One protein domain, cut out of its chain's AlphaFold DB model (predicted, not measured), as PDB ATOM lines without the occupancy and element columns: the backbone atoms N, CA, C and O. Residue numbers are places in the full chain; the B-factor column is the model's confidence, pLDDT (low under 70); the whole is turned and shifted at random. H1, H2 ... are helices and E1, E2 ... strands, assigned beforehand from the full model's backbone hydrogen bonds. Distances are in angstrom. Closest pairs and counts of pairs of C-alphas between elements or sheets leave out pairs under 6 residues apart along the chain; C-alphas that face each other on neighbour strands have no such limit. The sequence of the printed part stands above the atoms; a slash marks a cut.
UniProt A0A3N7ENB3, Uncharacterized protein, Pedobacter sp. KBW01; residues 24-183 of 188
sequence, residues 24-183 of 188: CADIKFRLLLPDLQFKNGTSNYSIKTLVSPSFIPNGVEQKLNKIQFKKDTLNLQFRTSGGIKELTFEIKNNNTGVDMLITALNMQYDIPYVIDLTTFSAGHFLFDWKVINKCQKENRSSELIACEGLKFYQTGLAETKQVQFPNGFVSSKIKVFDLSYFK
ATOM      1  N   CYS A  24     -28.724 -83.540 103.282       68.06
ATOM      2  CA  CYS A  24     -28.274 -84.460 102.236       68.06
ATOM      3  C   CYS A  24     -28.738 -84.025 100.844       68.06
ATOM      4  O   CYS A  24     -28.677 -84.796  99.887       68.06
ATOM      5  N   ALA A  25     -29.197 -82.782 100.726       76.25
ATOM      6  CA  ALA A  25     -29.545 -82.193  99.451       76.25
ATOM      7  C   ALA A  25     -28.316 -81.808  98.617       76.25
ATOM      8  O   ALA A  25     -27.217 -81.550  99.120       76.25
ATOM      9  N   ASP A  26     -28.547 -81.759  97.307       84.00
ATOM     10  CA  ASP A  26     -27.564 -81.445  96.282       84.00
ATOM     11  C   ASP A  26     -28.163 -80.483  95.254       84.00
ATOM     12  O   ASP A  26     -29.359 -80.543  94.949       84.00
ATOM     13  N   ILE A  27     -27.300 -79.690  94.625       88.62
ATOM     14  CA  ILE A  27     -27.580 -79.041  93.349       88.62
ATOM     15  C   ILE A  27     -26.761 -79.700  92.243       88.62
ATOM     16  O   ILE A  27     -25.559 -79.949  92.380       88.62
ATOM     17  N   LYS A  28     -27.436 -79.997  91.134       92.38
ATOM     18  CA  LYS A  28     -26.858 -80.646  89.960       92.38
ATOM     19  C   LYS A  28     -27.013 -79.753  88.742       92.38
ATOM     20  O   LYS A  28     -28.117 -79.303  88.441       92.38
ATOM     21  N   PHE A  29     -25.918 -79.568  88.018       94.69
ATOM     22  CA  PHE A  29     -25.903 -78.890  86.729       94.69
ATOM     23  C   PHE A  29     -25.591 -79.897  85.636       94.69
ATOM     24  O   PHE A  29     -24.692 -80.730  85.788       94.69
ATOM     25  N   ARG A  30     -26.320 -79.796  84.528       95.31
ATOM     26  CA  ARG A  30     -26.041 -80.521  83.290       95.31
ATOM     27  C   ARG A  30     -25.799 -79.524  82.166       95.31
ATOM     28  O   ARG A  30     -26.558 -78.568  82.035       95.31
ATOM     29  N   LEU A  31     -24.771 -79.772  81.363       96.12
ATOM     30  CA  LEU A  31     -24.375 -78.914  80.250       96.12
ATOM     31  C   LEU A  31     -23.810 -79.751  79.096       96.12
ATOM     32  O   LEU A  31     -23.008 -80.652  79.338       96.12
ATOM     33  N   LEU A  32     -24.187 -79.445  77.856       96.31
ATOM     34  CA  LEU A  32     -23.531 -79.976  76.658       96.31
ATOM     35  C   LEU A  32     -22.285 -79.152  76.318       96.31
ATOM     36  O   LEU A  32     -22.335 -77.922  76.281       96.31
ATOM     37  N   LEU A  33     -21.180 -79.840  76.047       96.31
ATOM     38  CA  LEU A  33     -19.884 -79.289  75.657       96.31
ATOM     39  C   LEU A  33     -19.591 -79.720  74.203       96.31
ATOM     40  O   LEU A  33     -19.078 -80.821  73.986       96.31
ATOM     41  N   PRO A  34     -19.954 -78.904  73.195       92.38
ATOM     42  CA  PRO A  34     -20.044 -79.341  71.795       92.38
ATOM     43  C   PRO A  34     -18.701 -79.731  71.160       92.38
ATOM     44  O   PRO A  34     -18.661 -80.554  70.252       92.38
ATOM     45  N   ASP A  35     -17.598 -79.168  71.639       93.44
ATOM     46  CA  ASP A  35     -16.228 -79.425  71.183       93.44
ATOM     47  C   ASP A  35     -15.392 -80.104  72.281       93.44
ATOM     48  O   ASP A  35     -14.178 -79.899  72.367       93.44
ATOM     49  N   LEU A  36     -16.031 -80.900  73.148       95.50
ATOM     50  CA  LEU A  36     -15.332 -81.636  74.196       95.50
ATOM     51  C   LEU A  36     -14.315 -82.609  73.595       95.50
ATOM     52  O   LEU A  36     -14.650 -83.533  72.854       95.50
ATOM     53  N   GLN A  37     -13.063 -82.428  73.990       94.19
ATOM     54  CA  GLN A  37     -11.946 -83.274  73.612       94.19
ATOM     55  C   GLN A  37     -11.165 -83.665  74.858       94.19
ATOM     56  O   GLN A  37     -10.937 -82.853  75.756       94.19
ATOM     57  N   PHE A  38     -10.711 -84.915  74.883       93.00
ATOM     58  CA  PHE A  38      -9.790 -85.405  75.898       93.00
ATOM     59  C   PHE A  38      -8.416 -85.615  75.279       93.00
ATOM     60  O   PHE A  38      -8.271 -86.374  74.321       93.00
ATOM     61  N   LYS A  39      -7.395 -84.991  75.865       90.56
ATOM     62  CA  LYS A  39      -5.990 -85.239  75.541       90.56
ATOM     63  C   LYS A  39      -5.296 -85.739  76.799       90.56
ATOM     64  O   LYS A  39      -5.306 -85.060  77.821       90.56
ATOM     65  N   ASN A  40      -4.733 -86.945  76.742       89.50
ATOM     66  CA  ASN A  40      -4.066 -87.594  77.880       89.50
ATOM     67  C   ASN A  40      -4.937 -87.633  79.155       89.50
ATOM     68  O   ASN A  40      -4.462 -87.373  80.256       89.50
ATOM     69  N   GLY A  41      -6.241 -87.892  79.000       84.12
ATOM     70  CA  GLY A  41      -7.195 -87.949  80.114       84.12
ATOM     71  C   GLY A  41      -7.632 -86.591  80.676       84.12
ATOM     72  O   GLY A  41      -8.489 -86.556  81.554       84.12
ATOM     73  N   THR A  42      -7.109 -85.477  80.158       89.25
ATOM     74  CA  THR A  42      -7.528 -84.121  80.542       89.25
ATOM     75  C   THR A  42      -8.482 -83.538  79.504       89.25
ATOM     76  O   THR A  42      -8.246 -83.656  78.301       89.25
ATOM     77  N   SER A  43      -9.568 -82.925  79.974       93.62
ATOM     78  CA  SER A  43     -10.545 -82.219  79.141       93.62
ATOM     79  C   SER A  43      -9.991 -80.876  78.649       93.62
ATOM     80  O   SER A  43      -9.258 -80.199  79.374       93.62
ATOM     81  N   ASN A  44     -10.387 -80.441  77.451       96.00
ATOM     82  CA  ASN A  44     -10.175 -79.064  76.986       96.00
ATOM     83  C   ASN A  44     -11.034 -78.025  77.732       96.00
ATOM     84  O   ASN A  44     -10.876 -76.831  77.498       96.00
ATOM     85  N   TYR A  45     -11.891 -78.458  78.652       96.38
ATOM     86  CA  TYR A  45     -12.639 -77.604  79.564       96.38
ATOM     87  C   TYR A  45     -12.074 -77.670  80.982       96.38
ATOM     88  O   TYR A  45     -11.818 -78.754  81.511       96.38
ATOM     89  N   SER A  46     -11.937 -76.513  81.626       94.94
ATOM     90  CA  SER A  46     -11.645 -76.404  83.057       94.94
ATOM     91  C   SER A  46     -12.868 -75.906  83.825       94.94
ATOM     92  O   SER A  46     -13.712 -75.196  83.282       94.94
ATOM     93  N   ILE A  47     -12.987 -76.329  85.085       94.62
ATOM     94  CA  ILE A  47     -14.070 -75.928  85.984       94.62
ATOM     95  C   ILE A  47     -13.441 -75.380  87.257       94.62
ATOM     96  O   ILE A  47     -12.617 -76.054  87.880       94.62
ATOM     97  N   LYS A  48     -13.849 -74.177  87.659       92.56
ATOM     98  CA  LYS A  48     -13.343 -73.507  88.857       92.56
ATOM     99  C   LYS A  48     -14.500 -72.958  89.678       92.56
ATOM    100  O   LYS A  48     -15.309 -72.183  89.189       92.56
ATOM    101  N   THR A  49     -14.581 -73.331  90.950       91.19
ATOM    102  CA  THR A  49     -15.502 -72.673  91.889       91.19
ATOM    103  C   THR A  49     -14.883 -71.346  92.334       91.19
ATOM    104  O   THR A  49     -13.737 -71.334  92.780       91.19
ATOM    105  N   LEU A  50     -15.611 -70.242  92.167       89.19
ATOM    106  CA  LEU A  50     -15.167 -68.892  92.538       89.19
ATOM    107  C   LEU A  50     -15.736 -68.463  93.891       89.19
ATOM    108  O   LEU A  50     -15.012 -67.921  94.718       89.19
ATOM    109  N   VAL A  51     -17.021 -68.743  94.118       85.69
ATOM    110  CA  VAL A  51     -17.698 -68.521  95.399       85.69
ATOM    111  C   VAL A  51     -18.272 -69.849  95.852       85.69
ATOM    112  O   VAL A  51     -19.120 -70.433  95.174       85.69
ATOM    113  N   SER A  52     -17.783 -70.333  96.990       71.88
ATOM    114  CA  SER A  52     -18.279 -71.552  97.619       71.88
ATOM    115  C   SER A  52     -19.481 -71.248  98.516       71.88
ATOM    116  O   SER A  52     -19.564 -70.151  99.075       71.88
ATOM    117  N   PRO A  53     -20.374 -72.227  98.731       66.94
ATOM    118  CA  PRO A  53     -21.460 -72.091  99.685       66.94
ATOM    119  C   PRO A  53     -20.936 -71.744 101.075       66.94
ATOM    120  O   PRO A  53     -20.110 -72.462 101.641       66.94
ATOM    121  N   SER A  54     -21.427 -70.650 101.642       57.41
ATOM    122  CA  SER A  54     -21.301 -70.388 103.075       57.41
ATOM    123  C   SER A  54     -22.415 -71.132 103.827       57.41
ATOM    124  O   SER A  54     -23.448 -71.417 103.234       57.41
ATOM    125  N   PHE A  55     -22.203 -71.397 105.125       54.69
ATOM    126  CA  PHE A  55     -23.191 -71.741 106.176       54.69
ATOM    127  C   PHE A  55     -23.252 -73.200 106.679       54.69
ATOM    128  O   PHE A  55     -24.046 -73.991 106.189       54.69
ATOM    129  N   ILE A  56     -22.443 -73.509 107.716       45.31
ATOM    130  CA  ILE A  56     -22.791 -73.801 109.143       45.31
ATOM    131  C   ILE A  56     -21.519 -73.474 109.988       45.31
ATOM    132  O   ILE A  56     -20.424 -73.676 109.459       45.31
ATOM    133  N   PRO A  57     -21.581 -73.006 111.263       41.75
ATOM    134  CA  PRO A  57     -20.416 -72.590 112.079       41.75
ATOM    135  C   PRO A  57     -19.330 -73.645 112.385       41.75
ATOM    136  O   PRO A  57     -18.423 -73.353 113.154       41.75
ATOM    137  N   ASN A  58     -19.377 -74.842 111.788       39.44
ATOM    138  CA  ASN A  58     -18.473 -75.961 112.087       39.44
ATOM    139  C   ASN A  58     -17.670 -76.459 110.865       39.44
ATOM    140  O   ASN A  58     -17.402 -77.648 110.728       39.44
ATOM    141  N   GLY A  59     -17.257 -75.546 109.982       38.78
ATOM    142  CA  GLY A  59     -15.944 -75.658 109.329       38.78
ATOM    143  C   GLY A  59     -15.689 -76.806 108.343       38.78
ATOM    144  O   GLY A  59     -14.542 -77.222 108.218       38.78
ATOM    145  N   VAL A  60     -16.682 -77.296 107.597       45.09
ATOM    146  CA  VAL A  60     -16.399 -78.137 106.417       45.09
ATOM    147  C   VAL A  60     -16.705 -77.334 105.161       45.09
ATOM    148  O   VAL A  60     -17.859 -77.216 104.757       45.09
ATOM    149  N   GLU A  61     -15.662 -76.758 104.559       46.00
ATOM    150  CA  GLU A  61     -15.716 -76.185 103.211       46.00
ATOM    151  C   GLU A  61     -16.277 -77.232 102.242       46.00
ATOM    152  O   GLU A  61     -15.616 -78.228 101.933       46.00
ATOM    153  N   GLN A  62     -17.501 -77.037 101.755       55.44
ATOM    154  CA  GLN A  62     -18.104 -77.989 100.829       55.44
ATOM    155  C   GLN A  62     -17.748 -77.611  99.396       55.44
ATOM    156  O   GLN A  62     -18.302 -76.692  98.795       55.44
ATOM    157  N   LYS A  63     -16.753 -78.338  98.890       60.09
ATOM    158  CA  LYS A  63     -16.195 -78.232  97.542       60.09
ATOM    159  C   LYS A  63     -17.110 -78.945  96.539       60.09
ATOM    160  O   LYS A  63     -17.943 -79.771  96.905       60.09
ATOM    161  N   LEU A  64     -16.951 -78.620  95.259       73.62
ATOM    162  CA  LEU A  64     -17.484 -79.386  94.131       73.62
ATOM    163  C   LEU A  64     -17.282 -80.895  94.365       73.62
ATOM    164  O   LEU A  64     -16.150 -81.367  94.428       73.62
ATOM    165  N   ASN A  65     -18.377 -81.644  94.519       76.06
ATOM    166  CA  ASN A  65     -18.317 -83.039  94.973       76.06
ATOM    167  C   ASN A  65     -18.113 -84.023  93.834       76.06
ATOM    168  O   ASN A  65     -17.559 -85.104  94.029       76.06
ATOM    169  N   LYS A  66     -18.622 -83.685  92.649       84.31
ATOM    170  CA  LYS A  66     -18.530 -84.561  91.489       84.31
ATOM    171  C   LYS A  66     -18.467 -83.755  90.207       84.31
ATOM    172  O   LYS A  66     -19.325 -82.913  89.955       84.31
ATOM    173  N   ILE A  67     -17.485 -84.102  89.384       90.38
ATOM    174  CA  ILE A  67     -17.397 -83.739  87.973       90.38
ATOM    175  C   ILE A  67     -17.478 -85.048  87.200       90.38
ATOM    176  O   ILE A  67     -16.688 -85.960  87.441       90.38
ATOM    177  N   GLN A  68     -18.446 -85.170  86.299       92.75
ATOM    178  CA  GLN A  68     -18.579 -86.352  85.458       92.75
ATOM    179  C   GLN A  68     -18.852 -85.952  84.015       92.75
ATOM    180  O   GLN A  68     -19.872 -85.332  83.714       92.75
ATOM    181  N   PHE A  69     -17.976 -86.399  83.123       89.06
ATOM    182  CA  PHE A  69     -18.188 -86.324  81.686       89.06
ATOM    183  C   PHE A  69     -18.844 -87.617  81.196       89.06
ATOM    184  O   PHE A  69     -18.417 -88.719  81.548       89.06
ATOM    185  N   LYS A  70     -19.908 -87.491  80.403       89.38
ATOM    186  CA  LYS A  70     -20.573 -88.606  79.723       89.38
ATOM    187  C   LYS A  70     -20.789 -88.208  78.270       89.38
ATOM    188  O   LYS A  70     -21.683 -87.416  77.991       89.38
ATOM    189  N   LYS A  71     -19.998 -88.785  77.359       89.69
ATOM    190  CA  LYS A  71     -19.892 -88.311  75.968       89.69
ATOM    191  C   LYS A  71     -19.536 -86.820  75.967       89.69
ATOM    192  O   LYS A  71     -18.553 -86.475  76.601       89.69
ATOM    193  N   ASP A  72     -20.351 -85.984  75.341       92.38
ATOM    194  CA  ASP A  72     -20.281 -84.521  75.255       92.38
ATOM    195  C   ASP A  72     -20.946 -83.797  76.439       92.38
ATOM    196  O   ASP A  72     -20.972 -82.573  76.493       92.38
ATOM    197  N   THR A  73     -21.514 -84.523  77.401       94.44
ATOM    198  CA  THR A  73     -22.255 -83.920  78.511       94.44
ATOM    199  C   THR A  73     -21.394 -83.818  79.766       94.44
ATOM    200  O   THR A  73     -20.886 -84.826  80.266       94.44
ATOM    201  N   LEU A  74     -21.314 -82.621  80.342       95.44
ATOM    202  CA  LEU A  74     -20.773 -82.370  81.671       95.44
ATOM    203  C   LEU A  74     -21.892 -82.396  82.720       95.44
ATOM    204  O   LEU A  74     -22.922 -81.739  82.575       95.44
ATOM    205  N   ASN A  75     -21.662 -83.139  83.800       95.19
ATOM    206  CA  ASN A  75     -22.501 -83.139  84.992       95.19
ATOM    207  C   ASN A  75     -21.669 -82.667  86.184       95.19
ATOM    208  O   ASN A  75     -20.634 -83.264  86.497       95.19
ATOM    209  N   LEU A  76     -22.143 -81.621  86.853       94.00
ATOM    210  CA  LEU A  76     -21.553 -81.086  88.075       94.00
ATOM    211  C   LEU A  76     -22.519 -81.302  89.231       94.00
ATOM    212  O   LEU A  76     -23.729 -81.127  89.072       94.00
ATOM    213  N   GLN A  77     -21.988 -81.659  90.393       91.44
ATOM    214  CA  GLN A  77     -22.772 -81.793  91.614       91.44
ATOM    215  C   GLN A  77     -22.081 -81.083  92.771       91.44
ATOM    216  O   GLN A  77     -20.919 -81.358  93.084       91.44
ATOM    217  N   PHE A  78     -22.846 -80.238  93.449       88.44
ATOM    218  CA  PHE A  78     -22.459 -79.559  94.677       88.44
ATOM    219  C   PHE A  78     -23.444 -79.961  95.772       88.44
ATOM    220  O   PHE A  78     -24.636 -80.113  95.511       88.44
ATOM    221  N   ARG A  79     -22.951 -80.149  96.995       82.00
ATOM    222  CA  ARG A  79     -23.814 -80.406  98.153       82.00
ATOM    223  C   ARG A  79     -24.421 -79.086  98.578       82.00
ATOM    224  O   ARG A  79     -23.698 -78.098  98.693       82.00
ATOM    225  N   THR A  80     -25.725 -79.081  98.818       73.44
ATOM    226  CA  THR A  80     -26.394 -77.917  99.401       73.44
ATOM    227  C   THR A  80     -26.434 -77.998 100.915       73.44
ATOM    228  O   THR A  80     -26.431 -76.955 101.553       73.44
ATOM    229  N   SER A  81     -26.411 -79.200 101.498       73.81
ATOM    230  CA  SER A  81     -26.468 -79.419 102.949       73.81
ATOM    231  C   SER A  81     -27.477 -78.506 103.658       73.81
ATOM    232  O   SER A  81     -28.674 -78.693 103.469       73.81
ATOM    233  N   GLY A  82     -27.009 -77.525 104.444       71.12
ATOM    234  CA  GLY A  82     -27.824 -76.553 105.186       71.12
ATOM    235  C   GLY A  82     -28.465 -75.451 104.332       71.12
ATOM    236  O   GLY A  82     -29.068 -74.527 104.872       71.12
ATOM    237  N   GLY A  83     -28.380 -75.563 103.010       77.12
ATOM    238  CA  GLY A  83     -28.758 -74.532 102.055       77.12
ATOM    239  C   GLY A  83     -27.541 -73.736 101.588       77.12
ATOM    240  O   GLY A  83     -26.515 -73.661 102.257       77.12
ATOM    241  N   ILE A  84     -27.662 -73.136 100.409       80.38
ATOM    242  CA  ILE A  84     -26.630 -72.320  99.778       80.38
ATOM    243  C   ILE A  84     -27.231 -70.947  99.496       80.38
ATOM    244  O   ILE A  84     -28.157 -70.818  98.692       80.38
ATOM    245  N   LYS A  85     -26.670 -69.903 100.114       85.19
ATOM    246  CA  LYS A  85     -27.027 -68.523  99.757       85.19
ATOM    247  C   LYS A  85     -26.543 -68.182  98.351       85.19
ATOM    248  O   LYS A  85     -27.309 -67.624  97.574       85.19
ATOM    249  N   GLU A  86     -25.298 -68.533  98.049       89.75
ATOM    250  CA  GLU A  86     -24.644 -68.267  96.774       89.75
ATOM    251  C   GLU A  86     -23.628 -69.365  96.441       89.75
ATOM    252  O   GLU A  86     -22.859 -69.801  97.300       89.75
ATOM    253  N   LEU A  87     -23.640 -69.797  95.184       91.00
ATOM    254  CA  LEU A  87     -22.623 -70.629  94.552       91.00
ATOM    255  C   LEU A  87     -22.285 -69.984  93.212       91.00
ATOM    256  O   LEU A  87     -23.172 -69.845  92.372       91.00
ATOM    257  N   THR A  88     -21.011 -69.666  92.994       93.25
ATOM    258  CA  THR A  88     -20.531 -69.154  91.707       93.25
ATOM    259  C   THR A  88     -19.392 -70.025  91.203       93.25
ATOM    260  O   THR A  88     -18.405 -70.242  91.911       93.25
ATOM    261  N   PHE A  89     -19.509 -70.530  89.978       94.25
ATOM    262  CA  PHE A  89     -18.467 -71.323  89.331       94.25
ATOM    263  C   PHE A  89     -18.329 -70.975  87.851       94.25
ATOM    264  O   PHE A  89     -19.288 -70.608  87.177       94.25
ATOM    265  N   GLU A  90     -17.108 -71.115  87.366       96.25
ATOM    266  CA  GLU A  90     -16.686 -70.859  86.001       96.25
ATOM    267  C   GLU A  90     -16.439 -72.190  85.289       96.25
ATOM    268  O   GLU A  90     -15.857 -73.121  85.858       96.25
ATOM    269  N   ILE A  91     -16.865 -72.261  84.033       97.12
ATOM    270  CA  ILE A  91     -16.450 -73.274  83.069       97.12
ATOM    271  C   ILE A  91     -15.712 -72.538  81.953       97.12
ATOM    272  O   ILE A  91     -16.292 -71.672  81.303       97.12
ATOM    273  N   LYS A  92     -14.455 -72.897  81.703       97.56
ATOM    274  CA  LYS A  92     -13.631 -72.269  80.668       97.56
ATOM    275  C   LYS A  92     -13.247 -73.279  79.601       97.56
ATOM    276  O   LYS A  92     -12.715 -74.343  79.918       97.56
ATOM    277  N   ASN A  93     -13.473 -72.930  78.338       97.19
ATOM    278  CA  ASN A  93     -12.901 -73.653  77.209       97.19
ATOM    279  C   ASN A  93     -11.450 -73.186  77.024       97.19
ATOM    280  O   ASN A  93     -11.186 -72.039  76.667       97.19
ATOM    281  N   ASN A  94     -10.494 -74.072  77.286       96.50
ATOM    282  CA  ASN A  94      -9.070 -73.742  77.269       96.50
ATOM    283  C   ASN A  94      -8.525 -73.543  75.845       96.50
ATOM    284  O   ASN A  94      -7.486 -72.907  75.691       96.50
ATOM    285  N   ASN A  95      -9.210 -74.058  74.816       95.00
ATOM    286  CA  ASN A  95      -8.796 -73.885  73.422       95.00
ATOM    287  C   ASN A  95      -9.179 -72.499  72.893       95.00
ATOM    288  O   ASN A  95      -8.397 -71.875  72.182       95.00
ATOM    289  N   THR A  96     -10.384 -72.026  73.223       95.69
ATOM    290  CA  THR A  96     -10.908 -70.737  72.734       95.69
ATOM    291  C   THR A  96     -10.680 -69.589  73.713       95.69
ATOM    292  O   THR A  96     -10.765 -68.428  73.324       95.69
ATOM    293  N   GLY A  97     -10.410 -69.893  74.984       95.50
ATOM    294  CA  GLY A  97     -10.297 -68.913  76.061       95.50
ATOM    295  C   GLY A  97     -11.640 -68.404  76.592       95.50
ATOM    296  O   GLY A  97     -11.633 -67.642  77.555       95.50
ATOM    297  N   VAL A  98     -12.761 -68.836  76.004       96.62
ATOM    298  CA  VAL A  98     -14.118 -68.399  76.355       96.62
ATOM    299  C   VAL A  98     -14.563 -69.000  77.682       96.62
ATOM    300  O   VAL A  98     -14.363 -70.192  77.944       96.62
ATOM    301  N   ASP A  99     -15.219 -68.178  78.489       96.75
ATOM    302  CA  ASP A  99     -15.741 -68.496  79.805       96.75
ATOM    303  C   ASP A  99     -17.277 -68.465  79.859       96.75
ATOM    304  O   ASP A  99     -17.971 -67.671  79.217       96.75
ATOM    305  N   MET A 100     -17.807 -69.379  80.663       97.31
ATOM    306  CA  MET A 100     -19.193 -69.423  81.094       97.31
ATOM    307  C   MET A 100     -19.199 -69.342  82.616       97.31
ATOM    308  O   MET A 100     -18.736 -70.261  83.294       97.31
ATOM    309  N   LEU A 101     -19.742 -68.253  83.149       97.12
ATOM    310  CA  LEU A 101     -19.880 -68.039  84.581       97.12
ATOM    311  C   LEU A 101     -21.318 -68.333  85.004       97.12
ATOM    312  O   LEU A 101     -22.269 -67.827  84.410       97.12
ATOM    313  N   ILE A 102     -21.494 -69.152  86.034       96.81
ATOM    314  CA  ILE A 102     -22.810 -69.530  86.549       96.81
ATOM    315  C   ILE A 102     -22.877 -69.165  88.025       96.81
ATOM    316  O   ILE A 102     -22.058 -69.626  88.819       96.81
ATOM    317  N   THR A 103     -23.890 -68.381  88.387       95.44
ATOM    318  CA  THR A 103     -24.230 -68.048  89.770       95.44
ATOM    319  C   THR A 103     -25.599 -68.620  90.101       95.44
ATOM    320  O   THR A 103     -26.575 -68.353  89.405       95.44
ATOM    321  N   ALA A 104     -25.688 -69.397  91.174       93.06
ATOM    322  CA  ALA A 104     -26.942 -69.899  91.716       93.06
ATOM    323  C   ALA A 104     -27.153 -69.348  93.129       93.06
ATOM    324  O   ALA A 104     -26.259 -69.441  93.973       93.06
ATOM    325  N   LEU A 105     -28.338 -68.795  93.387       91.44
ATOM    326  CA  LEU A 105     -28.689 -68.150  94.653       91.44
ATOM    327  C   LEU A 105     -29.846 -68.858  95.357       91.44
ATOM    328  O   LEU A 105     -30.679 -69.498  94.714       91.44
ATOM    329  N   ASN A 106     -29.941 -68.650  96.671       86.56
ATOM    330  CA  ASN A 106     -31.133 -68.922  97.484       86.56
ATOM    331  C   ASN A 106     -31.620 -70.386  97.465       86.56
ATOM    332  O   ASN A 106     -32.824 -70.651  97.469       86.56
ATOM    333  N   MET A 107     -30.698 -71.348  97.472       84.38
ATOM    334  CA  MET A 107     -31.035 -72.769  97.590       84.38
ATOM    335  C   MET A 107     -31.261 -73.129  99.056       84.38
ATOM    336  O   MET A 107     -30.385 -72.952  99.896       84.38
ATOM    337  N   GLN A 108     -32.427 -73.672  99.370       79.44
ATOM    338  CA  GLN A 108     -32.755 -74.172 100.705       79.44
ATOM    339  C   GLN A 108     -32.178 -75.574 100.953       79.44
ATOM    340  O   GLN A 108     -31.891 -76.315 100.009       79.44
ATOM    341  N   TYR A 109     -32.025 -75.926 102.229       75.31
ATOM    342  CA  TYR A 109     -31.642 -77.266 102.678       75.31
ATOM    343  C   TYR A 109     -32.679 -78.322 102.277       75.31
ATOM    344  O   TYR A 109     -33.831 -77.997 102.000       75.31
ATOM    345  N   ASP A 110     -32.257 -79.586 102.234       73.75
ATOM    346  CA  ASP A 110     -33.096 -80.775 101.989       73.75
ATOM    347  C   ASP A 110     -33.930 -80.785 100.689       73.75
ATOM    348  O   ASP A 110     -34.715 -81.705 100.454       73.75
ATOM    349  N   ILE A 111     -33.705 -79.827  99.784       77.88
ATOM    350  CA  ILE A 111     -34.319 -79.778  98.454       77.88
ATOM    351  C   ILE A 111     -33.278 -80.146  97.388       77.88
ATOM    352  O   ILE A 111     -32.250 -79.476  97.278       77.88
ATOM    353  N   PRO A 112     -33.521 -81.175  96.556       80.88
ATOM    354  CA  PRO A 112     -32.675 -81.452  95.407       80.88
ATOM    355  C   PRO A 112     -32.975 -80.470  94.264       80.88
ATOM    356  O   PRO A 112     -34.114 -80.378  93.790       80.88
ATOM    357  N   TYR A 113     -31.931 -79.804  93.771       86.69
ATOM    358  CA  TYR A 113     -32.004 -78.876  92.642       86.69
ATOM    359  C   TYR A 113     -31.359 -79.488  91.398       86.69
ATOM    360  O   TYR A 113     -30.254 -80.033  91.466       86.69
ATOM    361  N   VAL A 114     -32.023 -79.398  90.243       90.69
ATOM    362  CA  VAL A 114     -31.445 -79.818  88.955       90.69
ATOM    363  C   VAL A 114     -31.653 -78.732  87.911       90.69
ATOM    364  O   VAL A 114     -32.790 -78.358  87.622       90.69
ATOM    365  N   ILE A 115     -30.554 -78.273  87.319       93.38
ATOM    366  CA  ILE A 115     -30.546 -77.272  86.253       93.38
ATOM    367  C   ILE A 115     -29.930 -77.900  85.008       93.38
ATOM    368  O   ILE A 115     -28.751 -78.258  84.990       93.38
ATOM    369  N   ASP A 116     -30.734 -78.028  83.958       94.88
ATOM    370  CA  ASP A 116     -30.230 -78.309  82.619       94.88
ATOM    371  C   ASP A 116     -29.968 -76.993  81.884       94.88
ATOM    372  O   ASP A 116     -30.905 -76.296  81.485       94.88
ATOM    373  N   LEU A 117     -28.685 -76.666  81.735       93.62
ATOM    374  CA  LEU A 117     -28.187 -75.436  81.120       93.62
ATOM    375  C   LEU A 117     -28.232 -75.482  79.587       93.62
ATOM    376  O   LEU A 117     -27.898 -74.490  78.956       93.62
ATOM    377  N   THR A 118     -28.648 -76.596  78.975       90.25
ATOM    378  CA  THR A 118     -28.594 -76.848  77.524       90.25
ATOM    379  C   THR A 118     -27.160 -77.005  77.008       90.25
ATOM    380  O   THR A 118     -26.606 -78.093  77.142       90.25
ATOM    381  N   THR A 119     -26.539 -75.958  76.465       94.81
ATOM    382  CA  THR A 119     -25.229 -76.003  75.795       94.81
ATOM    383  C   THR A 119     -24.311 -74.905  76.314       94.81
ATOM    384  O   THR A 119     -24.780 -73.832  76.691       94.81
ATOM    385  N   PHE A 120     -23.003 -75.171  76.330       96.19
ATOM    386  CA  PHE A 120     -21.979 -74.192  76.680       96.19
ATOM    387  C   PHE A 120     -22.144 -72.906  75.863       96.19
ATOM    388  O   PHE A 120     -22.252 -72.943  74.637       96.19
ATOM    389  N   SER A 121     -22.173 -71.770  76.556       95.25
ATOM    390  CA  SER A 121     -22.345 -70.451  75.955       95.25
ATOM    391  C   SER A 121     -21.611 -69.398  76.774       95.25
ATOM    392  O   SER A 121     -21.556 -69.492  77.998       95.25
ATOM    393  N   ALA A 122     -21.058 -68.396  76.096       95.81
ATOM    394  CA  ALA A 122     -20.266 -67.350  76.726       95.81
ATOM    395  C   ALA A 122     -21.115 -66.386  77.573       95.81
ATOM    396  O   ALA A 122     -22.162 -65.877  77.130       95.81
ATOM    397  N   GLY A 123     -20.593 -66.040  78.748       96.00
ATOM    398  CA  GLY A 123     -21.122 -64.984  79.612       96.00
ATOM    399  C   GLY A 123     -21.540 -65.457  81.000       96.00
ATOM    400  O   GLY A 123     -21.281 -66.591  81.400       96.00
ATOM    401  N   HIS A 124     -22.190 -64.553  81.736       97.25
ATOM    402  CA  HIS A 124     -22.589 -64.759  83.126       97.25
ATOM    403  C   HIS A 124     -24.091 -65.006  83.254       97.25
ATOM    404  O   HIS A 124     -24.903 -64.181  82.835       97.25
ATOM    405  N   PHE A 125     -24.462 -66.139  83.845       97.25
ATOM    406  CA  PHE A 125     -25.840 -66.590  84.004       97.25
ATOM    407  C   PHE A 125     -26.229 -66.696  85.480       97.25
ATOM    408  O   PHE A 125     -25.500 -67.291  86.279       97.25
ATOM    409  N   LEU A 126     -27.390 -66.144  85.832       96.31
ATOM    410  CA  LEU A 126     -27.922 -66.097  87.191       96.31
ATOM    411  C   LEU A 126     -29.155 -66.986  87.343       96.31
ATOM    412  O   LEU A 126     -30.160 -66.804  86.662       96.31
ATOM    413  N   PHE A 127     -29.101 -67.886  88.316       95.31
ATOM    414  CA  PHE A 127     -30.200 -68.755  88.714       95.31
ATOM    415  C   PHE A 127     -30.623 -68.420  90.145       95.31
ATOM    416  O   PHE A 127     -30.107 -68.987  91.108       95.31
ATOM    417  N   ASP A 128     -31.563 -67.487  90.296       93.25
ATOM    418  CA  ASP A 128     -32.162 -67.182  91.597       93.25
ATOM    419  C   ASP A 128     -33.321 -68.141  91.896       93.25
ATOM    420  O   ASP A 128     -34.430 -68.004  91.367       93.25
ATOM    421  N   TRP A 129     -33.082 -69.109  92.783       89.88
ATOM    422  CA  TRP A 129     -34.097 -70.099  93.137       89.88
ATOM    423  C   TRP A 129     -35.297 -69.528  93.877       89.88
ATOM    424  O   TRP A 129     -36.370 -70.128  93.824       89.88
ATOM    425  N   LYS A 130     -35.177 -68.360  94.516       87.88
ATOM    426  CA  LYS A 130     -36.337 -67.691  95.115       87.88
ATOM    427  C   LYS A 130     -37.336 -67.283  94.030       87.88
ATOM    428  O   LYS A 130     -38.532 -67.536  94.178       87.88
ATOM    429  N   VAL A 131     -36.836 -66.701  92.939       91.75
ATOM    430  CA  VAL A 131     -37.641 -66.282  91.781       91.75
ATOM    431  C   VAL A 131     -38.154 -67.499  91.015       91.75
ATOM    432  O   VAL A 131     -39.353 -67.617  90.769       91.75
ATOM    433  N   ILE A 132     -37.276 -68.460  90.710       91.69
ATOM    434  CA  ILE A 132     -37.654 -69.672  89.967       91.69
ATOM    435  C   ILE A 132     -38.747 -70.452  90.713       91.69
ATOM    436  O   ILE A 132     -39.756 -70.817  90.106       91.69
ATOM    437  N   ASN A 133     -38.606 -70.654  92.030       87.75
ATOM    438  CA  ASN A 133     -39.611 -71.364  92.826       87.75
ATOM    439  C   ASN A 133     -40.951 -70.612  92.870       87.75
ATOM    440  O   ASN A 133     -42.006 -71.249  92.852       87.75
ATOM    441  N   LYS A 134     -40.936 -69.271  92.907       87.62
ATOM    442  CA  LYS A 134     -42.160 -68.464  92.791       87.62
ATOM    443  C   LYS A 134     -42.851 -68.732  91.450       87.62
ATOM    444  O   LYS A 134     -44.020 -69.115  91.442       87.62
ATOM    445  N   CYS A 135     -42.111 -68.643  90.346       90.06
ATOM    446  CA  CYS A 135     -42.639 -68.891  89.005       90.06
ATOM    447  C   CYS A 135     -43.201 -70.313  88.837       90.06
ATOM    448  O   CYS A 135     -44.277 -70.475  88.264       90.06
ATOM    449  N   GLN A 136     -42.523 -71.334  89.373       87.50
ATOM    450  CA  GLN A 136     -43.006 -72.725  89.368       87.50
ATOM    451  C   GLN A 136     -44.273 -72.918  90.215       87.50
ATOM    452  O   GLN A 136     -45.158 -73.695  89.854       87.50
ATOM    453  N   LYS A 137     -44.387 -72.217  91.351       84.44
ATOM    454  CA  LYS A 137     -45.579 -72.278  92.210       84.44
ATOM    455  C   LYS A 137     -46.810 -71.713  91.509       84.44
ATOM    456  O   LYS A 137     -47.896 -72.275  91.667       84.44
ATOM    457  N   GLU A 138     -46.627 -70.604  90.801       86.81
ATOM    458  CA  GLU A 138     -47.673 -69.911  90.048       86.81
ATOM    459  C   GLU A 138     -48.046 -70.680  88.773       86.81
ATOM    460  O   GLU A 138     -49.223 -70.775  88.437       86.81
ATOM    461  N   ASN A 139     -47.063 -71.304  88.117       83.69
ATOM    462  CA  ASN A 139     -47.223 -71.994  86.839       83.69
ATOM    463  C   ASN A 139     -46.879 -73.479  86.993       83.69
ATOM    464  O   ASN A 139     -45.809 -73.932  86.593       83.69
ATOM    465  N   ARG A 140     -47.795 -74.252  87.587       82.69
ATOM    466  CA  ARG A 140     -47.633 -75.701  87.822       82.69
ATOM    467  C   ARG A 140     -47.831 -76.518  86.540       82.69
ATOM    468  O   ARG A 140     -48.751 -77.328  86.453       82.69
ATOM    469  N   SER A 141     -46.986 -76.295  85.542       83.62
ATOM    470  CA  SER A 141     -47.078 -76.922  84.223       83.62
ATOM    471  C   SER A 141     -45.717 -77.444  83.775       83.62
ATOM    472  O   SER A 141     -44.689 -76.876  84.126       83.62
ATOM    473  N   SER A 142     -45.704 -78.523  82.994       84.38
ATOM    474  CA  SER A 142     -44.505 -78.992  82.287       84.38
ATOM    475  C   SER A 142     -44.276 -78.275  80.950       84.38
ATOM    476  O   SER A 142     -43.244 -78.491  80.310       84.38
ATOM    477  N   GLU A 143     -45.219 -77.431  80.524       90.31
ATOM    478  CA  GLU A 143     -45.067 -76.556  79.360       90.31
ATOM    479  C   GLU A 143     -44.035 -75.445  79.617       90.31
ATOM    480  O   GLU A 143     -43.465 -75.312  80.704       90.31
ATOM    481  N   LEU A 144     -43.755 -74.648  78.583       93.75
ATOM    482  CA  LEU A 144     -42.831 -73.525  78.686       93.75
ATOM    483  C   LEU A 144     -43.407 -72.448  79.618       93.75
ATOM    484  O   LEU A 144     -44.390 -71.791  79.285       93.75
ATOM    485  N   ILE A 145     -42.748 -72.221  80.752       92.75
ATOM    486  CA  ILE A 145     -43.068 -71.144  81.688       92.75
ATOM    487  C   ILE A 145     -42.330 -69.883  81.238       92.75
ATOM    488  O   ILE A 145     -41.115 -69.914  81.040       92.75
ATOM    489  N   ALA A 146     -43.055 -68.770  81.118       96.06
ATOM    490  CA  ALA A 146     -42.497 -67.433  80.938       96.06
ATOM    491  C   ALA A 146     -42.917 -66.554  82.124       96.06
ATOM    492  O   ALA A 146     -44.098 -66.259  82.287       96.06
ATOM    493  N   CYS A 147     -41.967 -66.173  82.976       92.50
ATOM    494  CA  CYS A 147     -42.256 -65.509  84.248       92.50
ATOM    495  C   CYS A 147     -41.061 -64.667  84.701       92.50
ATOM    496  O   CYS A 147     -39.928 -65.126  84.624       92.50
ATOM    497  N   GLU A 148     -41.313 -63.426  85.132       92.75
ATOM    498  CA  GLU A 148     -40.284 -62.473  85.596       92.75
ATOM    499  C   GLU A 148     -39.081 -62.326  84.641       92.75
ATOM    500  O   GLU A 148     -37.936 -62.191  85.057       92.75
ATOM    501  N   GLY A 149     -39.336 -62.367  83.329       92.81
ATOM    502  CA  GLY A 149     -38.283 -62.283  82.312       92.81
ATOM    503  C   GLY A 149     -37.475 -63.572  82.115       92.81
ATOM    504  O   GLY A 149     -36.601 -63.592  81.257       92.81
ATOM    505  N   LEU A 150     -37.790 -64.653  82.834       94.31
ATOM    506  CA  LEU A 150     -37.213 -65.987  82.660       94.31
ATOM    507  C   LEU A 150     -38.067 -66.833  81.708       94.31
ATOM    508  O   LEU A 150     -39.292 -66.679  81.656       94.31
ATOM    509  N   LYS A 151     -37.433 -67.781  81.004       96.00
ATOM    510  CA  LYS A 151     -38.124 -68.822  80.224       96.00
ATOM    511  C   LYS A 151     -37.519 -70.205  80.439       96.00
ATOM    512  O   LYS A 151     -36.341 -70.425  80.148       96.00
ATOM    513  N   PHE A 152     -38.319 -71.149  80.924       94.62
ATOM    514  CA  PHE A 152     -37.858 -72.506  81.224       94.62
ATOM    515  C   PHE A 152     -38.999 -73.527  81.242       94.62
ATOM    516  O   PHE A 152     -40.162 -73.184  81.423       94.62
ATOM    517  N   TYR A 153     -38.649 -74.802  81.096       93.00
ATOM    518  CA  TYR A 153     -39.552 -75.925  81.337       93.00
ATOM    519  C   TYR A 153     -39.373 -76.437  82.762       93.00
ATOM    520  O   TYR A 153     -38.240 -76.662  83.206       93.00
ATOM    521  N   GLN A 154     -40.473 -76.695  83.463       89.88
ATOM    522  CA  GLN A 154     -40.440 -77.436  84.718       89.88
ATOM    523  C   GLN A 154     -40.460 -78.940  84.419       89.88
ATOM    524  O   GLN A 154     -41.457 -79.504  83.978       89.88
ATOM    525  N   THR A 155     -39.334 -79.610  84.657       81.38
ATOM    526  CA  THR A 155     -39.142 -81.030  84.294       81.38
ATOM    527  C   THR A 155     -39.457 -82.000  85.432       81.38
ATOM    528  O   THR A 155     -39.370 -83.215  85.268       81.38
ATOM    529  N   GLY A 156     -39.846 -81.472  86.591       68.88
ATOM    530  CA  GLY A 156     -40.463 -82.225  87.674       68.88
ATOM    531  C   GLY A 156     -41.569 -81.387  88.297       68.88
ATOM    532  O   GLY A 156     -41.290 -80.338  88.878       68.88
ATOM    533  N   LEU A 157     -42.818 -81.839  88.172       53.28
ATOM    534  CA  LEU A 157     -43.934 -81.271  88.921       53.28
ATOM    535  C   LEU A 157     -43.731 -81.634  90.392       53.28
ATOM    536  O   LEU A 157     -43.567 -82.804  90.734       53.28
ATOM    537  N   ALA A 158     -43.665 -80.630  91.262       49.56
ATOM    538  CA  ALA A 158     -43.558 -80.875  92.689       49.56
ATOM    539  C   ALA A 158     -44.885 -81.471  93.180       49.56
ATOM    540  O   ALA A 158     -45.880 -80.756  93.308       49.56
ATOM    541  N   GLU A 159     -44.914 -82.771  93.470       44.12
ATOM    542  CA  GLU A 159     -45.983 -83.321  94.297       44.12
ATOM    543  C   GLU A 159     -45.929 -82.612  95.650       44.12
ATOM    544  O   GLU A 159     -44.889 -82.566  96.315       44.12
ATOM    545  N   THR A 160     -47.050 -82.012  96.047       43.47
ATOM    546  CA  THR A 160     -47.175 -81.397  97.367       43.47
ATOM    547  C   THR A 160     -47.284 -82.522  98.389       43.47
ATOM    548  O   THR A 160     -48.377 -82.871  98.824       43.47
ATOM    549  N   LYS A 161     -46.165 -83.136  98.780       42.88
ATOM    550  CA  LYS A 161     -46.157 -83.854 100.055       42.88
ATOM    551  C   LYS A 161     -46.309 -82.784 101.125       42.88
ATOM    552  O   LYS A 161     -45.498 -81.863 101.178       42.88
ATOM    553  N   GLN A 162     -47.368 -82.869 101.929       37.19
ATOM    554  CA  GLN A 162     -47.490 -82.085 103.155       37.19
ATOM    555  C   GLN A 162     -46.333 -82.482 104.079       37.19
ATOM    556  O   GLN A 162     -46.459 -83.363 104.923       37.19
ATOM    557  N   VAL A 163     -45.169 -81.878 103.881       40.62
ATOM    558  CA  VAL A 163     -44.125 -81.871 104.894       40.62
ATOM    559  C   VAL A 163     -44.606 -80.855 105.924       40.62
ATOM    560  O   VAL A 163     -44.910 -79.719 105.564       40.62
ATOM    561  N   GLN A 164     -44.755 -81.272 107.183       40.75
ATOM    562  CA  GLN A 164     -45.177 -80.420 108.302       40.75
ATOM    563  C   GLN A 164     -44.097 -79.377 108.660       40.75
ATOM    564  O   GLN A 164     -43.634 -79.324 109.786       40.75
ATOM    565  N   PHE A 165     -43.653 -78.557 107.712       38.88
ATOM    566  CA  PHE A 165     -42.795 -77.392 107.936       38.88
ATOM    567  C   PHE A 165     -43.171 -76.332 106.895       38.88
ATOM    568  O   PHE A 165     -43.584 -76.686 105.788       38.88
ATOM    569  N   PRO A 166     -43.151 -75.037 107.241       40.19
ATOM    570  CA  PRO A 166     -44.009 -74.065 106.588       40.19
ATOM    571  C   PRO A 166     -43.515 -73.807 105.158       40.19
ATOM    572  O   PRO A 166     -42.567 -73.063 104.944       40.19
ATOM    573  N   ASN A 167     -44.201 -74.392 104.172       44.84
ATOM    574  CA  ASN A 167     -44.110 -74.075 102.740       44.84
ATOM    575  C   ASN A 167     -42.829 -74.514 101.988       44.84
ATOM    576  O   ASN A 167     -42.170 -73.681 101.369       44.84
ATOM    577  N   GLY A 168     -42.518 -75.817 101.948       44.09
ATOM    578  CA  GLY A 168     -41.461 -76.380 101.081       44.09
ATOM    579  C   GLY A 168     -41.987 -77.202  99.890       44.09
ATOM    580  O   GLY A 168     -42.975 -77.923 100.019       44.09
ATOM    581  N   PHE A 169     -41.314 -77.122  98.732       48.75
ATOM    582  CA  PHE A 169     -41.525 -77.996  97.562       48.75
ATOM    583  C   PHE A 169     -40.447 -79.089  97.512       48.75
ATOM    584  O   PHE A 169     -39.283 -78.811  97.777       48.75
ATOM    585  N   VAL A 170     -40.801 -80.321  97.124       52.81
ATOM    586  CA  VAL A 170     -39.892 -81.489  97.223       52.81
ATOM    587  C   VAL A 170     -39.092 -81.767  95.928       52.81
ATOM    588  O   VAL A 170     -38.243 -82.653  95.894       52.81
ATOM    589  N   SER A 171     -39.279 -81.004  94.842       60.12
ATOM    590  CA  SER A 171     -38.452 -81.156  93.628       60.12
ATOM    591  C   SER A 171     -38.351 -79.857  92.834       60.12
ATOM    592  O   SER A 171     -39.347 -79.398  92.280       60.12
ATOM    593  N   SER A 172     -37.137 -79.315  92.719       75.25
ATOM    594  CA  SER A 172     -36.855 -78.069  92.006       75.25
ATOM    595  C   SER A 172     -35.982 -78.367  90.780       75.25
ATOM    596  O   SER A 172     -34.752 -78.404  90.831       75.25
ATOM    597  N   LYS A 173     -36.639 -78.732  89.671       89.19
ATOM    598  CA  LYS A 173     -35.972 -79.161  88.431       89.19
ATOM    599  C   LYS A 173     -36.429 -78.315  87.257       89.19
ATOM    600  O   LYS A 173     -37.625 -78.276  86.955       89.19
ATOM    601  N   ILE A 174     -35.474 -77.684  86.585       92.69
ATOM    602  CA  ILE A 174     -35.730 -76.872  85.399       92.69
ATOM    603  C   ILE A 174     -34.857 -77.312  84.230       92.69
ATOM    604  O   ILE A 174     -33.726 -77.775  84.401       92.69
ATOM    605  N   LYS A 175     -35.392 -77.128  83.028       94.12
ATOM    606  CA  LYS A 175     -34.616 -77.089  81.794       94.12
ATOM    607  C   LYS A 175     -34.738 -75.704  81.192       94.12
ATOM    608  O   LYS A 175     -35.845 -75.255  80.897       94.12
ATOM    609  N   VAL A 176     -33.601 -75.044  81.019       93.38
ATOM    610  CA  VAL A 176     -33.546 -73.731  80.386       93.38
ATOM    611  C   VAL A 176     -34.051 -73.851  78.945       93.38
ATOM    612  O   VAL A 176     -33.674 -74.780  78.231       93.38
ATOM    613  N   PHE A 177     -34.941 -72.944  78.532       92.50
ATOM    614  CA  PHE A 177     -35.371 -72.858  77.133       92.50
ATOM    615  C   PHE A 177     -34.264 -72.236  76.277       92.50
ATOM    616  O   PHE A 177     -33.860 -72.807  75.270       92.50
ATOM    617  N   ASP A 178     -33.748 -71.097  76.740       93.75
ATOM    618  CA  ASP A 178     -32.621 -70.369  76.166       93.75
ATOM    619  C   ASP A 178     -31.883 -69.645  77.310       93.75
ATOM    620  O   ASP A 178     -32.504 -68.978  78.143       93.75
ATOM    621  N   LEU A 179     -30.559 -69.825  77.384       93.44
ATOM    622  CA  LEU A 179     -29.712 -69.267  78.446       93.44
ATOM    623  C   LEU A 179     -29.706 -67.735  78.471       93.44
ATOM    624  O   LEU A 179     -29.452 -67.153  79.524       93.44
ATOM    625  N   SER A 180     -30.022 -67.065  77.361       94.62
ATOM    626  CA  SER A 180     -30.093 -65.602  77.303       94.62
ATOM    627  C   SER A 180     -31.114 -65.007  78.279       94.62
ATOM    628  O   SER A 180     -30.874 -63.922  78.806       94.62
ATOM    629  N   TYR A 181     -32.188 -65.734  78.609       95.44
ATOM    630  CA  TYR A 181     -33.177 -65.315  79.614       95.44
ATOM    631  C   TYR A 181     -32.642 -65.359  81.052       95.44
ATOM    632  O   TYR A 181     -33.259 -64.797  81.949       95.44
ATOM    633  N   PHE A 182     -31.501 -66.013  81.276       96.19
ATOM    634  CA  PHE A 182     -30.811 -66.074  82.566       96.19
ATOM    635  C   PHE A 182     -29.522 -65.241  82.570       96.19
ATOM    636  O   PHE A 182     -28.823 -65.198  83.580       96.19
ATOM    637  N   LYS A 183     -29.170 -64.597  81.451       95.12
ATOM    638  CA  LYS A 183     -27.916 -63.851  81.319       95.12
ATOM    639  C   LYS A 183     -27.997 -62.533  82.089       95.12
ATOM    640  O   LYS A 183     -28.916 -61.740  81.880       95.12
TER     641      LYS A 183
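Overview. This is residues 24 to 183 of the 188 residues of an uncharacterized protein of Pedobacter sp. KBW01 (UniProt A0A3N7ENB3). Two twisted sheets lie partly face to face as a sandwich, one of seven strands and one of four, with H1 packed beside E6 and E9 at one end. The short helix H2 fits between E8 and E10, and long links reach far from the body. The printed part has 160 residues, with named elements in the order E1 to E8, H1, E9 to E11, H2. The larger sheet runs E3, E4, E1, E7, E11, E10, E9 and the smaller E2, E5, E6, E8, both mixed. The class is mostly strand, and the whole is compact, with a radius of gyration of the C-alphas of 16.0 A and spans of 51 by 41 by 24 A.

Along the chain. E1, residues 26 to 32, begins at C-alpha 26 (-27.564, -81.445, 96.282) and is 20.1 A long. E2 is residues 45 to 51, E3 66 to 70, and E4 73 to 79, the last 20.0 A. E5, residues 83 to 93, is 29.5 A long and bends by 61 degrees at residue 86. E6 is residues 99 to 108, 27.5 A; E7 113 to 119, 18.4 A; E8 123 to 128. H1, residues 129 to 138, is 13.9 A long. E9 is residues 144 to 147, E10 150 to 154, E11 172 to 176, and H2 179 to 182, ending at C-alpha 182 (-30.811, -66.074, 82.566).

Arrangement. The strands of the two sheets stand at 25 degrees, and the parts that face each other are 10.3 A centre to centre. E1 is parallel to E7, with N 30 and O 115 2.9 A apart, and antiparallel to E4, with N 29 and O 76 2.9 A apart. E3 and E4 form a hairpin, with N 68 and O 75 2.9 A apart. E7 and E11 are parallel, with N 116 and O 174 3.0 A apart. E9, E10 and E11 form a meander, each strand the antiparallel neighbour of the one before; N 145 and O 152 are 2.8 A apart, N 153 and O 175 2.8 A. E5 is antiparallel to E2, with N 48 and O 90 2.9 A apart, and forms a hairpin with E6, with N 89 and O 102 2.9 A apart. E6 and E8 are parallel, with N 103 and O 125 2.9 A apart. H1 on one face of the larger sheet makes two layers, helix and sheet; its closest C-alphas to E6 are Trp 129 and Asn 106, 5.4 A. The closest C-alphas of H2 and E10 are Tyr 181 and Leu 150, 5.1 A. In H1 every O i to N i+4 pair is within hydrogen-bond range; H2 is too short for one.

Size, cuts and confidence. The C-alphas farthest apart, Asn 40 and Gln 164, are 51.6 A apart. The printed part has no cut. The links E1 to E2, E2 to E3 and E10 to E11 are long. The mean pLDDT of the printed part is 83.1, with residue 24, residues 53 to 63 and residues 156 to 171 under 70.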